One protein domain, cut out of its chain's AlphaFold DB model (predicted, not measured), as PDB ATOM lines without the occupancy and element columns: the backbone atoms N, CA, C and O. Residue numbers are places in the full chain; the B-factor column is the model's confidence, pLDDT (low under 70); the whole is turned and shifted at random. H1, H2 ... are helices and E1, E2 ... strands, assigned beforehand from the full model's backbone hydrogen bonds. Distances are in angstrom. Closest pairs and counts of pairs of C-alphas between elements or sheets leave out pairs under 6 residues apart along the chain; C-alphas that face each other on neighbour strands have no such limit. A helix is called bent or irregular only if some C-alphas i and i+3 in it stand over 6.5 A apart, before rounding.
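What this domain is: This is residues 270 to 339 of the 343 residues of an uncharacterized protein of Actinoplanes italicus (UniProt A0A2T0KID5). A twisted sheet of four strands, E1, E2, E4 and E5, forms one wall, and its E1-E2 hairpin reaches to one end of the long axis. A small two-strand sheet, E3 and E6, lies near the far end of E2, and the short helix H1 bridges between the two sheets. The printed part has 70 residues, with order E1 E2 E3 E4 E5 H1 E6, and is mostly strand. The larger sheet, E1 E2 E4 E5, is mixed; the smaller is antiparallel. The whole is compact, radius of gyration of the C-alphas 12.1 A, yet elongated, spanning 40 by 24 by 20 A.

How they stand to each other: E1, residues 280 to 285, and E2, 289 to 296, form an antiparallel hairpin at 151 degrees, with N 283 and O 291 at 2.8 A. E2 is parallel to E4, 309 to 312, at 30 degrees, with N 296 and O 311 at 2.8 A. E4 and E5, 315 to 318, form an antiparallel hairpin, with N 310 and O 317 at 2.8 A. The sheet is only just strongly twisted, its C-alphas up to 4.3 A off the best plane. H1, 319 to 325, is on this sheet at a height of 8.5 A, over none of its strands, taken from a local plane through just 6 C-alphas; its closest C-alpha pair with E4 is Glu 309 and Trp 319, 4.7 A. H1 is only just irregular: C-alphas 321 and 324 are 7.0 A apart. In it 1 of 3 O i to N i+4 pairs and 2 of 4 O i to N i+3 pairs are within hydrogen-bond range. E3, 302 to 305, is antiparallel to E6, 335 to 338, with N 304 and O 336 at 2.8 A. The closest C-alphas of E2 and E3 are those of Ala 294 and Pro 305, 6.4 A.

Where its parts are: E2 is 22.4 A long and E1 16.5 A. E1 begins at C-alpha 280 (23.037, -30.167, 4.496); E6 ends at C-alpha 338 (33.766, -26.220, 13.905).

The domain as a whole: The farthest C-alphas, Ser 274 and Glu 287, are 39.9 A apart. The printed part has no cut, no link is long, and no printed residue has pLDDT under 70.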
ATOM      1  N   PRO A 270      19.051 -17.782   7.775       86.69
ATOM      2  CA  PRO A 270      19.840 -16.687   7.231       86.69
ATOM      3  C   PRO A 270      21.342 -16.968   7.393       86.69
ATOM      4  O   PRO A 270      21.757 -17.465   8.444       86.69
ATOM      5  N   PRO A 271      22.168 -16.640   6.385       86.88
ATOM      6  CA  PRO A 271      23.606 -16.838   6.477       86.88
ATOM      7  C   PRO A 271      24.212 -15.937   7.558       86.88
ATOM      8  O   PRO A 271      23.873 -14.755   7.658       86.88
ATOM      9  N   ASP A 272      25.147 -16.486   8.332       88.69
ATOM     10  CA  ASP A 272      25.975 -15.705   9.251       88.69
ATOM     11  C   ASP A 272      27.064 -14.964   8.445       88.69
ATOM     12  O   ASP A 272      27.803 -15.596   7.684       88.69
ATOM     13  N   PRO A 273      27.186 -13.629   8.568       89.81
ATOM     14  CA  PRO A 273      28.190 -12.863   7.833       89.81
ATOM     15  C   PRO A 273      29.627 -13.095   8.326       89.81
ATOM     16  O   PRO A 273      30.570 -12.706   7.642       89.81
ATOM     17  N   SER A 274      29.809 -13.670   9.518       91.56
ATOM     18  CA  SER A 274      31.109 -13.869  10.164       91.56
ATOM     19  C   SER A 274      31.720 -15.244   9.904       91.56
ATOM     20  O   SER A 274      32.945 -15.365   9.878       91.56
ATOM     21  N   VAL A 275      30.895 -16.274   9.699       93.19
ATOM     22  CA  VAL A 275      31.348 -17.654   9.496       93.19
ATOM     23  C   VAL A 275      30.471 -18.347   8.457       93.19
ATOM     24  O   VAL A 275      29.245 -18.315   8.529       93.19
ATOM     25  N   GLN A 276      31.104 -19.035   7.506       93.81
ATOM     26  CA  GLN A 276      30.390 -19.794   6.487       93.81
ATOM     27  C   GLN A 276      29.542 -20.909   7.110       93.81
ATOM     28  O   GLN A 276      29.986 -21.642   7.992       93.81
ATOM     29  N   SER A 277      28.320 -21.067   6.607       95.19
ATOM     30  CA  SER A 277      27.426 -22.165   6.971       95.19
ATOM     31  C   SER A 277      27.599 -23.348   6.025       95.19
ATOM     32  O   SER A 277      27.515 -23.189   4.807       95.19
ATOM     33  N   ALA A 278      27.811 -24.540   6.583       95.88
ATOM     34  CA  ALA A 278      27.825 -25.771   5.801       95.88
ATOM     35  C   ALA A 278      26.413 -26.094   5.282       95.88
ATOM     36  O   ALA A 278      25.446 -25.992   6.058       95.88
ATOM     37  N   PRO A 279      26.274 -26.502   4.008       95.81
ATOM     38  CA  PRO A 279      25.023 -27.045   3.507       95.81
ATOM     39  C   PRO A 279      24.767 -28.436   4.104       95.81
ATOM     40  O   PRO A 279      25.683 -29.116   4.578       95.81
ATOM     41  N   ILE A 280      23.503 -28.851   4.062       97.31
ATOM     42  CA  ILE A 280      23.037 -30.167   4.496       97.31
ATOM     43  C   ILE A 280      22.270 -30.832   3.357       97.31
ATOM     44  O   ILE A 280      21.505 -30.179   2.650       97.31
ATOM     45  N   GLU A 281      22.472 -32.131   3.188       97.12
ATOM     46  CA  GLU A 281      21.837 -32.937   2.149       97.12
ATOM     47  C   GLU A 281      21.055 -34.094   2.761       97.12
ATOM     48  O   GLU A 281      21.456 -34.661   3.780       97.12
ATOM     49  N   LEU A 282      19.955 -34.471   2.106       97.25
ATOM     50  CA  LEU A 282      19.230 -35.707   2.380       97.25
ATOM     51  C   LEU A 282      19.769 -36.816   1.475       97.25
ATOM     52  O   LEU A 282      19.766 -36.673   0.255       97.25
ATOM     53  N   LEU A 283      20.182 -37.933   2.066       96.06
ATOM     54  CA  LEU A 283      20.726 -39.092   1.361       96.06
ATOM     55  C   LEU A 283      19.970 -40.368   1.725       96.06
ATOM     56  O   LEU A 283      19.362 -40.465   2.794       96.06
ATOM     57  N   GLY A 284      20.088 -41.369   0.855       93.06
ATOM     58  CA  GLY A 284      19.564 -42.714   1.068       93.06
ATOM     59  C   GLY A 284      18.355 -43.038   0.201       93.06
ATOM     60  O   GLY A 284      18.084 -42.380  -0.805       93.06
ATOM     61  N   SER A 285      17.658 -44.095   0.595       90.50
ATOM     62  CA  SER A 285      16.504 -44.651  -0.106       90.50
ATOM     63  C   SER A 285      15.563 -45.329   0.900       90.50
ATOM     64  O   SER A 285      15.916 -45.460   2.077       90.50
ATOM     65  N   PRO A 286      14.370 -45.788   0.482       83.00
ATOM     66  CA  PRO A 286      13.519 -46.611   1.338       83.00
ATOM     67  C   PRO A 286      14.189 -47.913   1.815       83.00
ATOM     68  O   PRO A 286      13.847 -48.390   2.889       83.00
ATOM     69  N   GLU A 287      15.137 -48.461   1.046       84.81
ATOM     70  CA  GLU A 287      15.845 -49.713   1.364       84.81
ATOM     71  C   GLU A 287      17.052 -49.483   2.286       84.81
ATOM     72  O   GLU A 287      17.279 -50.245   3.221       84.81
ATOM     73  N   GLU A 288      17.823 -48.418   2.044       86.12
ATOM     74  CA  GLU A 288      19.038 -48.094   2.811       86.12
ATOM     75  C   GLU A 288      18.752 -47.265   4.072       86.12
ATOM     76  O   GLU A 288      19.602 -47.124   4.953       86.12
ATOM     77  N   GLY A 289      17.558 -46.678   4.143       89.50
ATOM     78  CA  GLY A 289      17.192 -45.679   5.130       89.50
ATOM     79  C   GLY A 289      17.692 -44.277   4.782       89.50
ATOM     80  O   GLY A 289      18.700 -44.069   4.102       89.50
ATOM     81  N   TRP A 290      16.952 -43.287   5.274       94.12
ATOM     82  CA  TRP A 290      17.232 -41.873   5.046       94.12
ATOM     83  C   TRP A 290      18.153 -41.309   6.121       94.12
ATOM     84  O   TRP A 290      17.928 -41.535   7.314       94.12
ATOM     85  N   ARG A 291      19.147 -40.529   5.695       95.62
ATOM     86  CA  ARG A 291      20.108 -39.856   6.573       95.62
ATOM     87  C   ARG A 291      20.432 -38.448   6.088       95.62
ATOM     88  O   ARG A 291      20.365 -38.187   4.887       95.62
ATOM     89  N   THR A 292      20.803 -37.552   6.992       98.06
ATOM     90  CA  THR A 292      21.348 -36.237   6.632       98.06
ATOM     91  C   THR A 292      22.866 -36.222   6.629       98.06
ATOM     92  O   THR A 292      23.509 -36.830   7.484       98.06
ATOM     93  N   ARG A 293      23.446 -35.467   5.693       97.94
ATOM     94  CA  ARG A 293      24.886 -35.222   5.615       97.94
ATOM     95  C   ARG A 293      25.182 -33.731   5.574       97.94
ATOM     96  O   ARG A 293      24.735 -33.049   4.660       97.94
ATOM     97  N   ALA A 294      25.982 -33.241   6.513       97.88
ATOM     98  CA  ALA A 294      26.558 -31.900   6.437       97.88
ATOM     99  C   ALA A 294      27.832 -31.910   5.575       97.88
ATOM    100  O   ALA A 294      28.679 -32.793   5.740       97.88
ATOM    101  N   LEU A 295      28.001 -30.938   4.672       97.00
ATOM    102  CA  LEU A 295      29.198 -30.841   3.824       97.00
ATOM    103  C   LEU A 295      30.174 -29.793   4.357       97.00
ATOM    104  O   LEU A 295      29.841 -28.615   4.466       97.00
ATOM    105  N   TRP A 296      31.408 -30.211   4.616       95.12
ATOM    106  CA  TRP A 296      32.495 -29.359   5.085       95.12
ATOM    107  C   TRP A 296      33.701 -29.472   4.135       95.12
ATOM    108  O   TRP A 296      34.652 -30.213   4.402       95.12
ATOM    109  N   PRO A 297      33.640 -28.796   2.970       89.25
ATOM    110  CA  PRO A 297      34.558 -29.042   1.856       89.25
ATOM    111  C   PRO A 297      35.975 -28.508   2.088       89.25
ATOM    112  O   PRO A 297      36.919 -29.039   1.512       89.25
ATOM    113  N   GLU A 298      36.133 -27.494   2.938       91.56
ATOM    114  CA  GLU A 298      37.417 -26.857   3.237       91.56
ATOM    115  C   GLU A 298      37.747 -26.985   4.722       91.56
ATOM    116  O   GLU A 298      36.857 -26.927   5.572       91.56
ATOM    117  N   ASN A 299      39.032 -27.126   5.049       93.75
ATOM    118  CA  ASN A 299      39.503 -27.142   6.432       93.75
ATOM    119  C   ASN A 299      39.576 -25.713   6.997       93.75
ATOM    120  O   ASN A 299      40.658 -25.161   7.202       93.75
ATOM    121  N   ALA A 300      38.412 -25.106   7.197       94.31
ATOM    122  CA  ALA A 300      38.254 -23.745   7.690       94.31
ATOM    123  C   ALA A 300      37.125 -23.671   8.731       94.31
ATOM    124  O   ALA A 300      36.253 -24.547   8.749       94.31
ATOM    125  N   PRO A 301      37.098 -22.626   9.583       96.12
ATOM    126  CA  PRO A 301      35.998 -22.408  10.509       96.12
ATOM    127  C   PRO A 301      34.643 -22.406   9.793       96.12
ATOM    128  O   PRO A 301      34.460 -21.696   8.807       96.12
ATOM    129  N   THR A 302      33.700 -23.224  10.251       96.62
ATOM    130  CA  THR A 302      32.408 -23.435   9.578       96.62
ATOM    131  C   THR A 302      31.310 -23.717  10.597       96.62
ATOM    132  O   THR A 302      31.527 -24.417  11.588       96.62
ATOM    133  N   LEU A 303      30.115 -23.184  10.352       97.12
ATOM    134  CA  LEU A 303      28.909 -23.484  11.115       97.12
ATOM    135  C   LEU A 303      28.235 -24.737  10.547       97.12
ATOM    136  O   LEU A 303      27.560 -24.692   9.511       97.12
ATOM    137  N   LEU A 304      28.407 -25.857  11.242       97.19
ATOM    138  CA  LEU A 304      27.824 -27.142  10.880       97.19
ATOM    139  C   LEU A 304      26.371 -27.247  11.376       97.19
ATOM    140  O   LEU A 304      26.103 -26.938  12.542       97.19
ATOM    141  N   PRO A 305      25.428 -27.672  10.519       96.94
ATOM    142  CA  PRO A 305      24.107 -28.096  10.958       96.94
ATOM    143  C   PRO A 305      24.201 -29.465  11.642       96.94
ATOM    144  O   PRO A 305      25.077 -30.259  11.304       96.94
ATOM    145  N   GLU A 306      23.296 -29.753  12.576       96.44
ATOM    146  CA  GLU A 306      23.161 -31.100  13.128       96.44
ATOM    147  C   GLU A 306      22.691 -32.063  12.030       96.44
ATOM    148  O   GLU A 306      21.733 -31.786  11.303       96.44
ATOM    149  N   ALA A 307      23.398 -33.181  11.881       97.12
ATOM    150  CA  ALA A 307      23.161 -34.165  10.833       97.12
ATOM    151  C   ALA A 307      23.415 -35.589  11.352       97.12
ATOM    152  O   ALA A 307      23.929 -35.760  12.451       97.12
ATOM    153  N   ASP A 308      23.080 -36.621  10.574       97.25
ATOM    154  CA  ASP A 308      23.455 -38.001  10.909       97.25
ATOM    155  C   ASP A 308      24.971 -38.229  10.653       97.25
ATOM    156  O   ASP A 308      25.657 -38.914  11.420       97.25
ATOM    157  N   GLU A 309      25.532 -37.595   9.616       97.44
ATOM    158  CA  GLU A 309      26.957 -37.656   9.263       97.44
ATOM    159  C   GLU A 309      27.507 -36.319   8.729       97.44
ATOM    160  O   GLU A 309      26.771 -35.430   8.299       97.44
ATOM    161  N   ILE A 310      28.833 -36.171   8.736       97.38
ATOM    162  CA  ILE A 310      29.557 -35.040   8.147       97.38
ATOM    163  C   ILE A 310      30.522 -35.566   7.090       97.38
ATOM    164  O   ILE A 310      31.227 -36.549   7.321       97.38
ATOM    165  N   ARG A 311      30.610 -34.870   5.955       97.06
ATOM    166  CA  ARG A 311      31.669 -35.054   4.963       97.06
ATOM    167  C   ARG A 311      32.693 -33.926   5.069       97.06
ATOM    168  O   ARG A 311      32.429 -32.820   4.608       97.06
ATOM    169  N   ALA A 312      33.843 -34.221   5.670       94.94
ATOM    170  CA  ALA A 312      34.986 -33.317   5.795       94.94
ATOM    171  C   ALA A 312      36.037 -33.678   4.734       94.94
ATOM    172  O   ALA A 312      36.736 -34.689   4.861       94.94
ATOM    173  N   GLY A 313      36.095 -32.902   3.648       91.56
ATOM    174  CA  GLY A 313      36.839 -33.278   2.441       91.56
ATOM    175  C   GLY A 313      36.366 -34.631   1.883       91.56
ATOM    176  O   GLY A 313      35.197 -34.798   1.517       91.56
ATOM    177  N   ASP A 314      37.261 -35.619   1.866       91.19
ATOM    178  CA  ASP A 314      36.966 -36.986   1.407       91.19
ATOM    179  C   ASP A 314      36.543 -37.946   2.529       91.19
ATOM    180  O   ASP A 314      36.114 -39.070   2.264       91.19
ATOM    181  N   ARG A 315      36.627 -37.523   3.797       94.75
ATOM    182  CA  ARG A 315      36.258 -38.355   4.949       94.75
ATOM    183  C   ARG A 315      34.784 -38.172   5.280       94.75
ATOM    184  O   ARG A 315      34.307 -37.047   5.401       94.75
ATOM    185  N   THR A 316      34.083 -39.283   5.493       96.50
ATOM    186  CA  THR A 316      32.735 -39.285   6.078       96.50
ATOM    187  C   THR A 316      32.827 -39.768   7.517       96.50
ATOM    188  O   THR A 316      33.425 -40.811   7.780       96.50
ATOM    189  N   LEU A 317      32.276 -38.993   8.447       96.19
ATOM    190  CA  LEU A 317      32.322 -39.260   9.881       96.19
ATOM    191  C   LEU A 317      30.907 -39.193  10.463       96.19
ATOM    192  O   LEU A 317      30.145 -38.304  10.073       96.19
ATOM    193  N   PRO A 318      30.543 -40.077  11.407       97.00
ATOM    194  CA  PRO A 318      29.269 -39.962  12.103       97.00
ATOM    195  C   PRO A 318      29.255 -38.687  12.953       97.00
ATOM    196  O   PRO A 318      30.267 -38.332  13.566       97.00
ATOM    197  N   TRP A 319      28.104 -38.017  13.038       95.81
ATOM    198  CA  TRP A 319      27.966 -36.773  13.808       95.81
ATOM    199  C   TRP A 319      28.402 -36.921  15.268       95.81
ATOM    200  O   TRP A 319      29.087 -36.055  15.813       95.81
ATOM    201  N   SER A 320      28.093 -38.067  15.877       96.06
ATOM    202  CA  SER A 320      28.463 -38.396  17.256       96.06
ATOM    203  C   SER A 320      29.971 -38.371  17.520       96.06
ATOM    204  O   SER A 320      30.378 -38.112  18.648       96.06
ATOM    205  N   ALA A 321      30.806 -38.622  16.507       95.06
ATOM    206  CA  ALA A 321      32.259 -38.551  16.640       95.06
ATOM    207  C   ALA A 321      32.786 -37.111  16.560       95.06
ATOM    208  O   ALA A 321      33.870 -36.827  17.062       95.06
ATOM    209  N   VAL A 322      32.038 -36.200  15.933       93.81
ATOM    210  CA  VAL A 322      32.483 -34.821  15.698       93.81
ATOM    211  C   VAL A 322      31.943 -33.866  16.759       93.81
ATOM    212  O   VAL A 322      32.681 -32.984  17.192       93.81
ATOM    213  N   VAL A 323      30.703 -34.061  17.230       94.56
ATOM    214  CA  VAL A 323      30.026 -33.153  18.175       94.56
ATOM    215  C   VAL A 323      30.838 -32.787  19.433       94.56
ATOM    216  O   VAL A 323      30.785 -31.616  19.813       94.56
ATOM    217  N   PRO A 324      31.666 -33.669  20.047       94.81
ATOM    218  CA  PRO A 324      32.473 -33.293  21.217       94.81
ATOM    219  C   PRO A 324      33.529 -32.215  20.930       94.81
ATOM    220  O   PRO A 324      34.061 -31.606  21.855       94.81
ATOM    221  N   HIS A 325      33.845 -31.983  19.654       93.75
ATOM    222  CA  HIS A 325      34.846 -31.020  19.198       93.75
ATOM    223  C   HIS A 325      34.233 -29.714  18.680       93.75
ATOM    224  O   HIS A 325      34.961 -28.836  18.210       93.75
ATOM    225  N   LEU A 326      32.907 -29.574  18.747       95.88
ATOM    226  CA  LEU A 326      32.189 -28.420  18.226       95.88
ATOM    227  C   LEU A 326      31.740 -27.482  19.346       95.88
ATOM    228  O   LEU A 326      31.459 -27.902  20.466       95.88
ATOM    229  N   THR A 327      31.634 -26.189  19.040       96.44
ATOM    230  CA  THR A 327      31.082 -25.196  19.971       96.44
ATOM    231  C   THR A 327      29.638 -24.852  19.585       96.44
ATOM    232  O   THR A 327      29.415 -24.429  18.450       96.44
ATOM    233  N   PRO A 328      28.650 -24.996  20.486       94.44
ATOM    234  CA  PRO A 328      27.272 -24.610  20.197       94.44
ATOM    235  C   PRO A 328      27.161 -23.094  19.990       94.44
ATOM    236  O   PRO A 328      27.907 -22.313  20.582       94.44
ATOM    237  N   THR A 329      26.216 -22.671  19.155       93.88
ATOM    238  CA  THR A 329      25.963 -21.253  18.857       93.88
ATOM    239  C   THR A 329      24.519 -20.865  19.172       93.88
ATOM    240  O   THR A 329      23.681 -21.725  19.423       93.88
ATOM    241  N   ALA A 330      24.214 -19.566  19.139       90.06
ATOM    242  CA  ALA A 330      22.868 -19.040  19.393       90.06
ATOM    243  C   ALA A 330      21.932 -19.087  18.165       90.06
ATOM    244  O   ALA A 330      20.846 -18.511  18.193       90.06
ATOM    245  N   HIS A 331      22.357 -19.729  17.075       90.19
ATOM    246  CA  HIS A 331      21.544 -19.889  15.872       90.19
ATOM    247  C   HIS A 331      20.276 -20.706  16.160       90.19
ATOM    248  O   HIS A 331      20.281 -21.609  16.993       90.19
ATOM    249  N   SER A 332      19.196 -20.412  15.435       86.31
ATOM    250  CA  SER A 332      17.963 -21.205  15.440       86.31
ATOM    251  C   SER A 332      17.562 -21.505  13.992       86.31
ATOM    252  O   SER A 332      17.378 -20.550  13.228       86.31
ATOM    253  N   PRO A 333      17.535 -22.777  13.552       89.81
ATOM    254  CA  PRO A 333      17.941 -23.978  14.293       89.81
ATOM    255  C   PRO A 333      19.420 -23.958  14.717       89.81
ATOM    256  O   PRO A 333      20.234 -23.249  14.120       89.81
ATOM    257  N   ALA A 334      19.776 -24.723  15.752       91.88
ATOM    258  CA  ALA A 334      21.123 -24.704  16.320       91.88
ATOM    259  C   ALA A 334      22.183 -25.102  15.285       91.88
ATOM    260  O   ALA A 334      22.068 -26.131  14.617       91.88
ATOM    261  N   ARG A 335      23.238 -24.290  15.181       95.25
ATOM    262  CA  ARG A 335      24.465 -24.626  14.453       95.25
ATOM    263  C   ARG A 335      25.636 -24.762  15.408       95.25
ATOM    264  O   ARG A 335      25.666 -24.157  16.484       95.25
ATOM    265  N   TRP A 336      26.624 -25.517  14.965       97.19
ATOM    266  CA  TRP A 336      27.801 -25.870  15.729       97.19
ATOM    267  C   TRP A 336      29.043 -25.328  15.028       97.19
ATOM    268  O   TRP A 336      29.324 -25.675  13.884       97.19
ATOM    269  N   LEU A 337      29.781 -24.450  15.700       97.06
ATOM    270  CA  LEU A 337      31.025 -23.907  15.179       97.06
ATOM    271  C   LEU A 337      32.118 -24.974  15.250       97.06
ATOM    272  O   LEU A 337      32.551 -25.370  16.336       97.06
ATOM    273  N   ALA A 338      32.588 -25.391  14.082       96.31
ATOM    274  CA  ALA A 338      33.766 -26.220  13.905       96.31
ATOM    275  C   ALA A 338      34.946 -25.325  13.511       96.31
ATOM    276  O   ALA A 338      34.792 -24.476  12.638       96.31
ATOM    277  N   LYS A 339      36.115 -25.476  14.148       94.81
ATOM    278  CA  LYS A 339      37.295 -24.627  13.862       94.81
ATOM    279  C   LYS A 339      38.191 -25.185  12.755       94.81
ATOM    280  O   LYS A 339      38.773 -24.409  12.007       94.81
TER     281      LYS A 339